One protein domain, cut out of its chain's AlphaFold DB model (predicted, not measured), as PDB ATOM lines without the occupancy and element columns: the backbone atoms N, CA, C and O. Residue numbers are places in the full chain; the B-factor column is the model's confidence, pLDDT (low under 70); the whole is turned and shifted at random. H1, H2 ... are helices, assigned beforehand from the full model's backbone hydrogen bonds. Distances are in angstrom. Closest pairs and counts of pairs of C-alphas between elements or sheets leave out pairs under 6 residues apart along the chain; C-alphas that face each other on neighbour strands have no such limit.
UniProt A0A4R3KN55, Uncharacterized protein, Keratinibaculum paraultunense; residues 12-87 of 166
ATOM      1  N   GLN A  12     -11.390  36.434 -10.326       72.25
ATOM      2  CA  GLN A  12     -12.465  35.916  -9.473       72.25
ATOM      3  C   GLN A  12     -13.213  34.715 -10.076       72.25
ATOM      4  O   GLN A  12     -14.147  34.193  -9.463       72.25
ATOM      5  N   ARG A  13     -12.804  34.222 -11.255       79.62
ATOM      6  CA  ARG A  13     -13.477  33.140 -12.005       79.62
ATOM      7  C   ARG A  13     -13.133  31.728 -11.514       79.62
ATOM      8  O   ARG A  13     -12.904  30.833 -12.335       79.62
ATOM      9  N   ASN A  14     -13.146  31.493 -10.205       84.94
ATOM     10  CA  ASN A  14     -13.037  30.139  -9.653       84.94
ATOM     11  C   ASN A  14     -14.388  29.384  -9.726       84.94
ATOM     12  O   ASN A  14     -15.432  29.965 -10.040       84.94
ATOM     13  N   SER A  15     -14.363  28.064  -9.521       85.44
ATOM     14  CA  SER A  15     -15.554  27.203  -9.621       85.44
ATOM     15  C   SER A  15     -16.640  27.588  -8.614       85.44
ATOM     16  O   SER A  15     -17.812  27.653  -8.985       85.44
ATOM     17  N   LEU A  16     -16.242  27.901  -7.380       86.44
ATOM     18  CA  LEU A  16     -17.135  28.284  -6.292       86.44
ATOM     19  C   LEU A  16     -17.878  29.591  -6.597       86.44
ATOM     20  O   LEU A  16     -19.105  29.632  -6.588       86.44
ATOM     21  N   ASN A  17     -17.151  30.636  -6.980       84.62
ATOM     22  CA  ASN A  17     -17.718  31.929  -7.346       84.62
ATOM     23  C   ASN A  17     -18.649  31.798  -8.550       84.62
ATOM     24  O   ASN A  17     -19.741  32.355  -8.545       84.62
ATOM     25  N   LYS A  18     -18.277  31.018  -9.572       85.75
ATOM     26  CA  LYS A  18     -19.170  30.749 -10.711       85.75
ATOM     27  C   LYS A  18     -20.463  30.062 -10.279       85.75
ATOM     28  O   LYS A  18     -21.508  30.345 -10.859       85.75
ATOM     29  N   MET A  19     -20.398  29.150  -9.309       89.50
ATOM     30  CA  MET A  19     -21.579  28.483  -8.766       89.50
ATOM     31  C   MET A  19     -22.496  29.489  -8.067       89.50
ATOM     32  O   MET A  19     -23.667  29.570  -8.423       89.50
ATOM     33  N   ILE A  20     -21.957  30.306  -7.158       92.31
ATOM     34  CA  ILE A  20     -22.729  31.315  -6.416       92.31
ATOM     35  C   ILE A  20     -23.366  32.328  -7.373       92.31
ATOM     36  O   ILE A  20     -24.561  32.596  -7.302       92.31
ATOM     37  N   PHE A  21     -22.609  32.820  -8.355       89.81
ATOM     38  CA  PHE A  21     -23.108  33.774  -9.347       89.81
ATOM     39  C   PHE A  21     -24.240  33.224 -10.221       89.81
ATOM     40  O   PHE A  21     -25.105  33.978 -10.661       89.81
ATOM     41  N   LYS A  22     -24.260  31.913 -10.497       91.44
ATOM     42  CA  LYS A  22     -25.358  31.288 -11.254       91.44
ATOM     43  C   LYS A  22     -26.680  31.302 -10.491       91.44
ATOM     44  O   LYS A  22     -27.726  31.209 -11.137       91.44
ATOM     45  N   LEU A  23     -26.617  31.403  -9.164       95.31
ATOM     46  CA  LEU A  23     -27.773  31.426  -8.276       95.31
ATOM     47  C   LEU A  23     -28.387  32.825  -8.146       95.31
ATOM     48  O   LEU A  23     -29.501  32.946  -7.656       95.31
ATOM     49  N   ILE A  24     -27.716  33.882  -8.611       95.12
ATOM     50  CA  ILE A  24     -28.288  35.232  -8.587       95.12
ATOM     51  C   ILE A  24     -29.380  35.321  -9.672       95.12
ATOM     52  O   ILE A  24     -29.105  34.982 -10.833       95.12
ATOM     53  N   PRO A  25     -30.617  35.740  -9.334       94.50
ATOM     54  CA  PRO A  25     -31.693  35.887 -10.309       94.50
ATOM     55  C   PRO A  25     -31.436  37.043 -11.277       94.50
ATOM     56  O   PRO A  25     -31.173  38.173 -10.860       94.50
ATOM     57  N   ARG A  26     -31.566  36.783 -12.581       93.00
ATOM     58  CA  ARG A  26     -31.407  37.805 -13.638       93.00
ATOM     59  C   ARG A  26     -32.709  38.477 -14.045       93.00
ATOM     60  O   ARG A  26     -32.679  39.535 -14.672       93.00
ATOM     61  N   ASN A  27     -33.831  37.825 -13.753       93.50
ATOM     62  CA  ASN A  27     -35.191  38.297 -13.982       93.50
ATOM     63  C   ASN A  27     -36.166  37.540 -13.058       93.50
ATOM     64  O   ASN A  27     -35.774  36.615 -12.345       93.50
ATOM     65  N   SER A  28     -37.443  37.917 -13.097       92.06
ATOM     66  CA  SER A  28     -38.495  37.376 -12.226       92.06
ATOM     67  C   SER A  28     -38.821  35.894 -12.443       92.06
ATOM     68  O   SER A  28     -39.438  35.281 -11.578       92.06
ATOM     69  N   SER A  29     -38.412  35.287 -13.565       94.31
ATOM     70  CA  SER A  29     -38.573  33.837 -13.765       94.31
ATOM     71  C   SER A  29     -37.551  33.013 -12.973       94.31
ATOM     72  O   SER A  29     -37.732  31.814 -12.781       94.31
ATOM     73  N   GLU A  30     -36.486  33.653 -12.482       95.88
ATOM     74  CA  GLU A  30     -35.386  33.005 -11.768       95.88
ATOM     75  C   GLU A  30     -35.434  33.216 -10.246       95.88
ATOM     76  O   GLU A  30     -34.495  32.840  -9.547       95.88
ATOM     77  N   THR A  31     -36.519  33.787  -9.717       95.00
ATOM     78  CA  THR A  31     -36.700  34.095  -8.286       95.00
ATOM     79  C   THR A  31     -36.425  32.892  -7.373       95.00
ATOM     80  O   THR A  31     -35.828  33.040  -6.309       95.00
ATOM     81  N   TYR A  32     -36.771  31.679  -7.825       96.06
ATOM     82  CA  TYR A  32     -36.554  30.421  -7.098       96.06
ATOM     83  C   TYR A  32     -35.079  30.132  -6.773       96.06
ATOM     84  O   TYR A  32     -34.781  29.344  -5.874       96.06
ATOM     85  N   LYS A  33     -34.126  30.736  -7.498       97.31
ATOM     86  CA  LYS A  33     -32.698  30.490  -7.272       97.31
ATOM     87  C   LYS A  33     -32.221  30.988  -5.909       97.31
ATOM     88  O   LYS A  33     -31.263  30.427  -5.384       97.31
ATOM     89  N   ALA A  34     -32.902  31.968  -5.316       96.88
ATOM     90  CA  ALA A  34     -32.607  32.415  -3.959       96.88
ATOM     91  C   ALA A  34     -32.880  31.317  -2.920       96.88
ATOM     92  O   ALA A  34     -32.040  31.069  -2.055       96.88
ATOM     93  N   ASP A  35     -33.991  30.589  -3.069       97.38
ATOM     94  CA  ASP A  35     -34.311  29.447  -2.206       97.38
ATOM     95  C   ASP A  35     -33.334  28.285  -2.426       97.38
ATOM     96  O   ASP A  35     -33.014  27.543  -1.499       97.38
ATOM     97  N   VAL A  36     -32.850  28.110  -3.660       97.56
ATOM     98  CA  VAL A  36     -31.795  27.131  -3.958       97.56
ATOM     99  C   VAL A  36     -30.495  27.531  -3.267       97.56
ATOM    100  O   VAL A  36     -29.883  26.682  -2.629       97.56
ATOM    101  N   ALA A  37     -30.092  28.802  -3.351       97.25
ATOM    102  CA  ALA A  37     -28.868  29.303  -2.731       97.25
ATOM    103  C   ALA A  37     -28.840  29.058  -1.223       97.25
ATOM    104  O   ALA A  37     -27.859  28.521  -0.719       97.25
ATOM    105  N   GLU A  38     -29.932  29.363  -0.527       97.00
ATOM    106  CA  GLU A  38     -30.048  29.131   0.917       97.00
ATOM    107  C   GLU A  38     -29.892  27.653   1.304       97.00
ATOM    108  O   GLU A  38     -29.353  27.347   2.360       97.00
ATOM    109  N   LYS A  39     -30.337  26.722   0.452       96.88
ATOM    110  CA  LYS A  39     -30.270  25.278   0.736       96.88
ATOM    111  C   LYS A  39     -28.903  24.658   0.465       96.88
ATOM    112  O   LYS A  39     -28.574  23.648   1.079       96.88
ATOM    113  N   VAL A  40     -28.169  25.175  -0.521       96.31
ATOM    114  CA  VAL A  40     -26.955  24.518  -1.045       96.31
ATOM    115  C   VAL A  40     -25.659  25.188  -0.608       96.31
ATOM    116  O   VAL A  40     -24.598  24.577  -0.719       96.31
ATOM    117  N   LEU A  41     -25.718  26.444  -0.169       96.31
ATOM    118  CA  LEU A  41     -24.555  27.188   0.301       96.31
ATOM    119  C   LEU A  41     -24.392  27.018   1.812       96.31
ATOM    120  O   LEU A  41     -25.370  26.895   2.544       96.31
ATOM    121  N   THR A  42     -23.144  27.046   2.282       95.94
ATOM    122  CA  THR A  42     -22.865  27.232   3.711       95.94
ATOM    123  C   THR A  42     -23.294  28.632   4.143       95.94
ATOM    124  O   THR A  42     -23.455  29.520   3.304       95.94
ATOM    125  N   GLU A  43     -23.441  28.859   5.446       94.44
ATOM    126  CA  GLU A  43     -23.883  30.149   5.994       94.44
ATOM    127  C   GLU A  43     -23.013  31.320   5.511       94.44
ATOM    128  O   GLU A  43     -23.534  32.311   4.997       94.44
ATOM    129  N   GLU A  44     -21.686  31.171   5.564       94.25
ATOM    130  CA  GLU A  44     -20.728  32.173   5.077       94.25
ATOM    131  C   GLU A  44     -20.920  32.483   3.583       94.25
ATOM    132  O   GLU A  44     -20.963  33.643   3.163       94.25
ATOM    133  N   LEU A  45     -21.086  31.443   2.762       95.31
ATOM    134  CA  LEU A  45     -21.277  31.597   1.320       95.31
ATOM    135  C   LEU A  45     -22.658  32.152   0.976       95.31
ATOM    136  O   LEU A  45     -22.811  32.828  -0.042       95.31
ATOM    137  N   TYR A  46     -23.656  31.889   1.812       96.69
ATOM    138  CA  TYR A  46     -24.984  32.453   1.667       96.69
ATOM    139  C   TYR A  46     -24.998  33.948   2.002       96.69
ATOM    140  O   TYR A  46     -25.581  34.724   1.247       96.69
ATOM    141  N   ILE A  47     -24.285  34.392   3.042       95.56
ATOM    142  CA  ILE A  47     -24.089  35.828   3.313       95.56
ATOM    143  C   ILE A  47     -23.399  36.500   2.119       95.56
ATOM    144  O   ILE A  47     -23.861  37.539   1.641       95.56
ATOM    145  N   TYR A  48     -22.351  35.875   1.571       94.38
ATOM    146  CA  TYR A  48     -21.694  36.376   0.362       94.38
ATOM    147  C   TYR A  48     -22.644  36.428  -0.848       94.38
ATOM    148  O   TYR A  48     -22.657  37.408  -1.591       94.38
ATOM    149  N   TYR A  49     -23.500  35.420  -1.029       95.94
ATOM    150  CA  TYR A  49     -24.557  35.440  -2.041       95.94
ATOM    151  C   TYR A  49     -25.517  36.630  -1.858       95.94
ATOM    152  O   TYR A  49     -25.805  37.331  -2.829       95.94
ATOM    153  N   LEU A  50     -25.981  36.900  -0.634       96.31
ATOM    154  CA  LEU A  50     -26.874  38.028  -0.339       96.31
ATOM    155  C   LEU A  50     -26.202  39.384  -0.617       96.31
ATOM    156  O   LEU A  50     -26.841  40.287  -1.157       96.31
ATOM    157  N   ALA A  51     -24.904  39.508  -0.337       94.38
ATOM    158  CA  ALA A  51     -24.111  40.669  -0.734       94.38
ATOM    159  C   ALA A  51     -24.074  40.838  -2.266       94.38
ATOM    160  O   ALA A  51     -24.302  41.931  -2.787       94.38
ATOM    161  N   LEU A  52     -23.864  39.750  -3.014       92.69
ATOM    162  CA  LEU A  52     -23.856  39.782  -4.479       92.69
ATOM    163  C   LEU A  52     -25.227  40.119  -5.085       92.69
ATOM    164  O   LEU A  52     -25.283  40.769  -6.131       92.69
ATOM    165  N   VAL A  53     -26.329  39.735  -4.434       94.31
ATOM    166  CA  VAL A  53     -27.686  40.156  -4.831       94.31
ATOM    167  C   VAL A  53     -27.805  41.683  -4.832       94.31
ATOM    168  O   VAL A  53     -28.383  42.240  -5.769       94.31
ATOM    169  N   LEU A  54     -27.227  42.366  -3.838       93.06
ATOM    170  CA  LEU A  54     -27.181  43.830  -3.795       93.06
ATOM    171  C   LEU A  54     -26.287  44.392  -4.906       93.06
ATOM    172  O   LEU A  54     -26.749  45.196  -5.717       93.06
ATOM    173  N   VAL A  55     -25.034  43.931  -4.984       90.94
ATOM    174  CA  VAL A  55     -24.030  44.425  -5.950       90.94
ATOM    175  C   VAL A  55     -24.536  44.334  -7.389       90.94
ATOM    176  O   VAL A  55     -24.329  45.242  -8.192       90.94
ATOM    177  N   HIS A  56     -25.240  43.254  -7.722       89.06
ATOM    178  CA  HIS A  56     -25.745  43.028  -9.070       89.06
ATOM    179  C   HIS A  56     -27.146  43.566  -9.328       89.06
ATOM    180  O   HIS A  56     -27.756  43.227 -10.339       89.06
ATOM    181  N   LYS A  57     -27.655  44.417  -8.443       89.94
ATOM    182  CA  LYS A  57     -28.977  45.014  -8.567       89.94
ATOM    183  C   LYS A  57     -30.109  43.979  -8.759       89.94
ATOM    184  O   LYS A  57     -31.050  44.199  -9.524       89.94
ATOM    185  N   ALA A  58     -30.048  42.865  -8.023       92.69
ATOM    186  CA  ALA A  58     -31.040  41.786  -8.055       92.69
ATOM    187  C   ALA A  58     -31.972  41.753  -6.824       92.69
ATOM    188  O   ALA A  58     -32.758  40.818  -6.683       92.69
ATOM    189  N   TYR A  59     -31.927  42.760  -5.942       93.94
ATOM    190  CA  TYR A  59     -32.698  42.784  -4.689       93.94
ATOM    191  C   TYR A  59     -34.210  42.580  -4.893       93.94
ATOM    192  O   TYR A  59     -34.829  41.760  -4.224       93.94
ATOM    193  N   HIS A  60     -34.811  43.257  -5.874       93.06
ATOM    194  CA  HIS A  60     -36.246  43.121  -6.165       93.06
ATOM    195  C   HIS A  60     -36.627  41.795  -6.845       93.06
ATOM    196  O   HIS A  60     -37.808  41.532  -7.051       93.06
ATOM    197  N   LEU A  61     -35.641  40.982  -7.240       94.88
ATOM    198  CA  LEU A  61     -35.856  39.698  -7.905       94.88
ATOM    199  C   LEU A  61     -35.818  38.517  -6.934       94.88
ATOM    200  O   LEU A  61     -36.163  37.409  -7.333       94.88
ATOM    201  N   VAL A  62     -35.386  38.719  -5.686       96.19
ATOM    202  CA  VAL A  62     -35.420  37.665  -4.666       96.19
ATOM    203  C   VAL A  62     -36.741  37.714  -3.884       96.19
ATOM    204  O   VAL A  62     -37.318  38.795  -3.731       96.19
ATOM    205  N   PRO A  63     -37.240  36.574  -3.366       96.75
ATOM    206  CA  PRO A  63     -38.432  36.550  -2.520       96.75
ATOM    207  C   PRO A  63     -38.311  37.464  -1.294       96.75
ATOM    208  O   PRO A  63     -37.218  37.657  -0.760       96.75
ATOM    209  N   GLU A  64     -39.450  37.946  -0.789       96.31
ATOM    210  CA  GLU A  64     -39.541  38.859   0.363       96.31
ATOM    211  C   GLU A  64     -38.753  38.363   1.583       96.31
ATOM    212  O   GLU A  64     -38.027  39.121   2.216       96.31
ATOM    213  N   ARG A  65     -38.792  37.058   1.864       96.69
ATOM    214  CA  ARG A  65     -38.009  36.437   2.943       96.69
ATOM    215  C   ARG A  65     -36.504  36.724   2.842       96.69
ATOM    216  O   ARG A  65     -35.867  37.022   3.849       96.69
ATOM    217  N   HIS A  66     -35.930  36.670   1.640       97.25
ATOM    218  CA  HIS A  66     -34.513  36.983   1.427       97.25
ATOM    219  C   HIS A  66     -34.249  38.488   1.498       97.25
ATOM    220  O   HIS A  66     -33.209  38.894   2.009       97.25
ATOM    221  N   GLN A  67     -35.200  39.314   1.054       96.25
ATOM    222  CA  GLN A  67     -35.140  40.769   1.231       96.25
ATOM    223  C   GLN A  67     -35.097  41.140   2.721       96.25
ATOM    224  O   GLN A  67     -34.267  41.947   3.137       96.25
ATOM    225  N   VAL A  68     -35.912  40.475   3.547       95.75
ATOM    226  CA  VAL A  68     -35.899  40.611   5.010       95.75
ATOM    227  C   VAL A  68     -34.552  40.191   5.600       95.75
ATOM    228  O   VAL A  68     -34.020  40.898   6.452       95.75
ATOM    229  N   ASN A  69     -33.960  39.083   5.145       96.12
ATOM    230  CA  ASN A  69     -32.635  38.657   5.610       96.12
ATOM    231  C   ASN A  69     -31.545  39.676   5.252       96.12
ATOM    232  O   ASN A  69     -30.736  40.028   6.107       96.12
ATOM    233  N   ILE A  70     -31.564  40.209   4.028       96.38
ATOM    234  CA  ILE A  70     -30.668  41.294   3.608       96.38
ATOM    235  C   ILE A  70     -30.848  42.510   4.521       96.38
ATOM    236  O   ILE A  70     -29.870  43.031   5.053       96.38
ATOM    237  N   LYS A  71     -32.093  42.929   4.768       94.50
ATOM    238  CA  LYS A  71     -32.398  44.061   5.648       94.50
ATOM    239  C   LYS A  71     -31.913  43.830   7.082       94.50
ATOM    240  O   LYS A  71     -31.396  44.760   7.687       94.50
ATOM    241  N   LYS A  72     -32.022  42.609   7.616       94.25
ATOM    242  CA  LYS A  72     -31.469  42.252   8.935       94.25
ATOM    243  C   LYS A  72     -29.950  42.388   8.967       94.25
ATOM    244  O   LYS A  72     -29.431  42.996   9.893       94.25
ATOM    245  N   LEU A  73     -29.247  41.874   7.958       95.06
ATOM    246  CA  LEU A  73     -27.788  41.998   7.873       95.06
ATOM    247  C   LEU A  73     -27.345  43.463   7.759       95.06
ATOM    248  O   LEU A  73     -26.362  43.851   8.382       95.06
ATOM    249  N   ILE A  74     -28.092  44.288   7.021       94.25
ATOM    250  CA  ILE A  74     -27.883  45.740   6.990       94.25
ATOM    251  C   ILE A  74     -28.123  46.328   8.379       94.25
ATOM    252  O   ILE A  74     -27.264  47.016   8.898       94.25
ATOM    253  N   ASN A  75     -29.235  46.026   9.047       93.12
ATOM    254  CA  ASN A  75     -29.500  46.554  10.389       93.12
ATOM    255  C   ASN A  75     -28.440  46.125  11.422       93.12
ATOM    256  O   ASN A  75     -28.194  46.868  12.362       93.12
ATOM    257  N   LEU A  76     -27.778  44.983  11.235       91.62
ATOM    258  CA  LEU A  76     -26.652  44.526  12.060       91.62
ATOM    259  C   LEU A  76     -25.297  45.147  11.670       91.62
ATOM    260  O   LEU A  76     -24.279  44.800  12.261       91.62
ATOM    261  N   GLY A  77     -25.261  46.023  10.666       89.44
ATOM    262  CA  GLY A  77     -24.046  46.683  10.189       89.44
ATOM    263  C   GLY A  77     -23.174  45.827   9.266       89.44
ATOM    264  O   GLY A  77     -22.132  46.286   8.812       89.44
ATOM    265  N   ILE A  78     -23.591  44.596   8.946       91.19
ATOM    266  CA  ILE A  78     -22.800  43.626   8.167       91.19
ATOM    267  C   ILE A  78     -22.738  44.014   6.683       91.19
ATOM    268  O   ILE A  78     -21.715  43.820   6.033       91.19
ATOM    269  N   LEU A  79     -23.835  44.547   6.132       91.69
ATOM    270  CA  LEU A  79     -23.942  44.943   4.717       91.69
ATOM    271  C   LEU A  79     -24.169  46.455   4.537       91.69
ATOM    272  O   LEU A  79     -24.705  46.876   3.511       91.69
ATOM    273  N   ASP A  80     -23.789  47.265   5.526       86.81
ATOM    274  CA  ASP A  80     -24.045  48.712   5.555       86.81
ATOM    275  C   ASP A  80     -23.504  49.440   4.330       86.81
ATOM    276  O   ASP A  80     -24.240  50.161   3.661       86.81
ATOM    277  N   GLU A  81     -22.241  49.198   3.990       82.31
ATOM    278  CA  GLU A  81     -21.591  49.870   2.867       82.31
ATOM    279  C   GLU A  81     -22.253  49.510   1.526       82.31
ATOM    280  O   GLU A  81     -22.506  50.368   0.675       82.31
ATOM    281  N   LEU A  82     -22.649  48.242   1.363       87.56
ATOM    282  CA  LEU A  82     -23.369  47.792   0.172       87.56
ATOM    283  C   LEU A  82     -24.759  48.416   0.068       87.56
ATOM    284  O   LEU A  82     -25.198  48.718  -1.041       87.56
ATOM    285  N   ALA A  83     -25.450  48.642   1.186       83.38
ATOM    286  CA  ALA A  83     -26.759  49.292   1.196       83.38
ATOM    287  C   ALA A  83     -26.713  50.729   0.644       83.38
ATOM    288  O   ALA A  83     -27.708  51.192   0.084       83.38
ATOM    289  N   ILE A  84     -25.563  51.403   0.769       81.12
ATOM    290  CA  ILE A  84     -25.319  52.753   0.246       81.12
ATOM    291  C   ILE A  84     -24.987  52.695  -1.244       81.12
ATOM    292  O   ILE A  84     -25.671  53.309  -2.059       81.12
ATOM    293  N   ILE A  85     -23.952  51.926  -1.607       82.50
ATOM    294  CA  ILE A  85     -23.376  51.922  -2.965       82.50
ATOM    295  C   ILE A  85     -24.386  51.412  -4.001       82.50
ATOM    296  O   ILE A  85     -24.328  51.768  -5.177       82.50
ATOM    297  N   THR A  86     -25.322  50.564  -3.578       82.12
ATOM    298  CA  THR A  86     -26.289  49.931  -4.485       82.12
ATOM    299  C   THR A  86     -27.571  50.740  -4.693       82.12
ATOM    300  O   THR A  86     -28.403  50.329  -5.502       82.12
ATOM    301  N   GLU A  87     -27.706  51.904  -4.037       75.69
ATOM    302  CA  GLU A  87     -28.802  52.881  -4.203       75.69
ATOM    303  C   GLU A  87     -30.213  52.320  -3.943       75.69
ATOM    304  O   GLU A  87     -31.221  52.887  -4.364       75.69
TER     305      GLU A  87
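Overview. This is residues 12 to 87 of the 166 residues of an uncharacterized protein of Keratinibaculum paraultunense (UniProt A0A4R3KN55). One helix, H3, runs through the middle of a small rounded body, with H1 and H2 on one side of it and H4 and H5 on the other. H1 and H4 cross H3, H2 folds back into it through a tight turn, and H5 runs beside the last part of it. The printed part has 76 residues with five named helices, H1, H2, H3, H4 and H5 in that order, and no named strand; the class is all helix, with 47 of the 76 residues in the helices. The whole is compact, with a radius of gyration of the C-alphas of 11.6 A and spans of 29 by 26 by 21 A.

Along the chain. The printed part begins at Gln 12. H1 is residues 15 to 22, 10.7 A from its first C-alpha, at (-15.554, 27.203, -9.621), to its last. H2 is residues 33 to 40, 10.4 A long. H3, the longest helix, is residues 43 to 55 and 18.6 A long, beginning with C-alpha 43 at (-23.883, 30.149, 5.994). H4 is residues 64 to 75, 16.1 A long. H5 is residues 80 to 85, 9.1 A long, and ends with C-alpha 85 at (-23.376, 51.922, -2.965).

Arrangement. H3 is the hub and touches the other four helices. H1 touches it at a steep tilt of 51 degrees, the same way, with the closest C-alphas, those of Ile 20 and Tyr 49, 6.3 A apart. H2 and H3 form a helical hairpin, opposite ways at a shallow tilt of 19 degrees; they only just touch, with 3 pairs of C-alphas within 8 A, through residues 46 to 49 of H3 alone, and the closest C-alphas are those of Glu 38 and Tyr 46, 6.1 A apart. H4 and H3 stand about perpendicular at 86 degrees and only just touch, with 3 pairs of C-alphas within 8 A, through residues 66 to 70 of H4 and 50 to 51 of H3 alone; their closest C-alphas, those of Leu 50 and Ile 70, are 6.4 A apart. H5 touches residues 51 to 55 of H3 alone, the same way at a shallow tilt of 27 degrees, with the C-alphas of Leu 54 and Leu 82 closest at 6.8 A. H1 and H2 are close but not clearly touching, with the closest C-alphas, those of Ile 20 and Ala 37, 7.4 A apart. H1 is apart from H4 and H5, and H2 is apart from H5. In H1, H2, H3, H4 and H5 every O i to N i+4 pair is within hydrogen-bond range.

Size, cuts and confidence. The two C-alphas farthest apart, those of Ser 15 and Asn 75, are 31.1 A apart. The printed part has no cut. The links from H2 to H3 and from H4 to H5 are tight, those from H1 to H2 and from H3 to H4 are short, and no link is long. The mean pLDDT of the printed part is 92.1, and no printed residue is under 70.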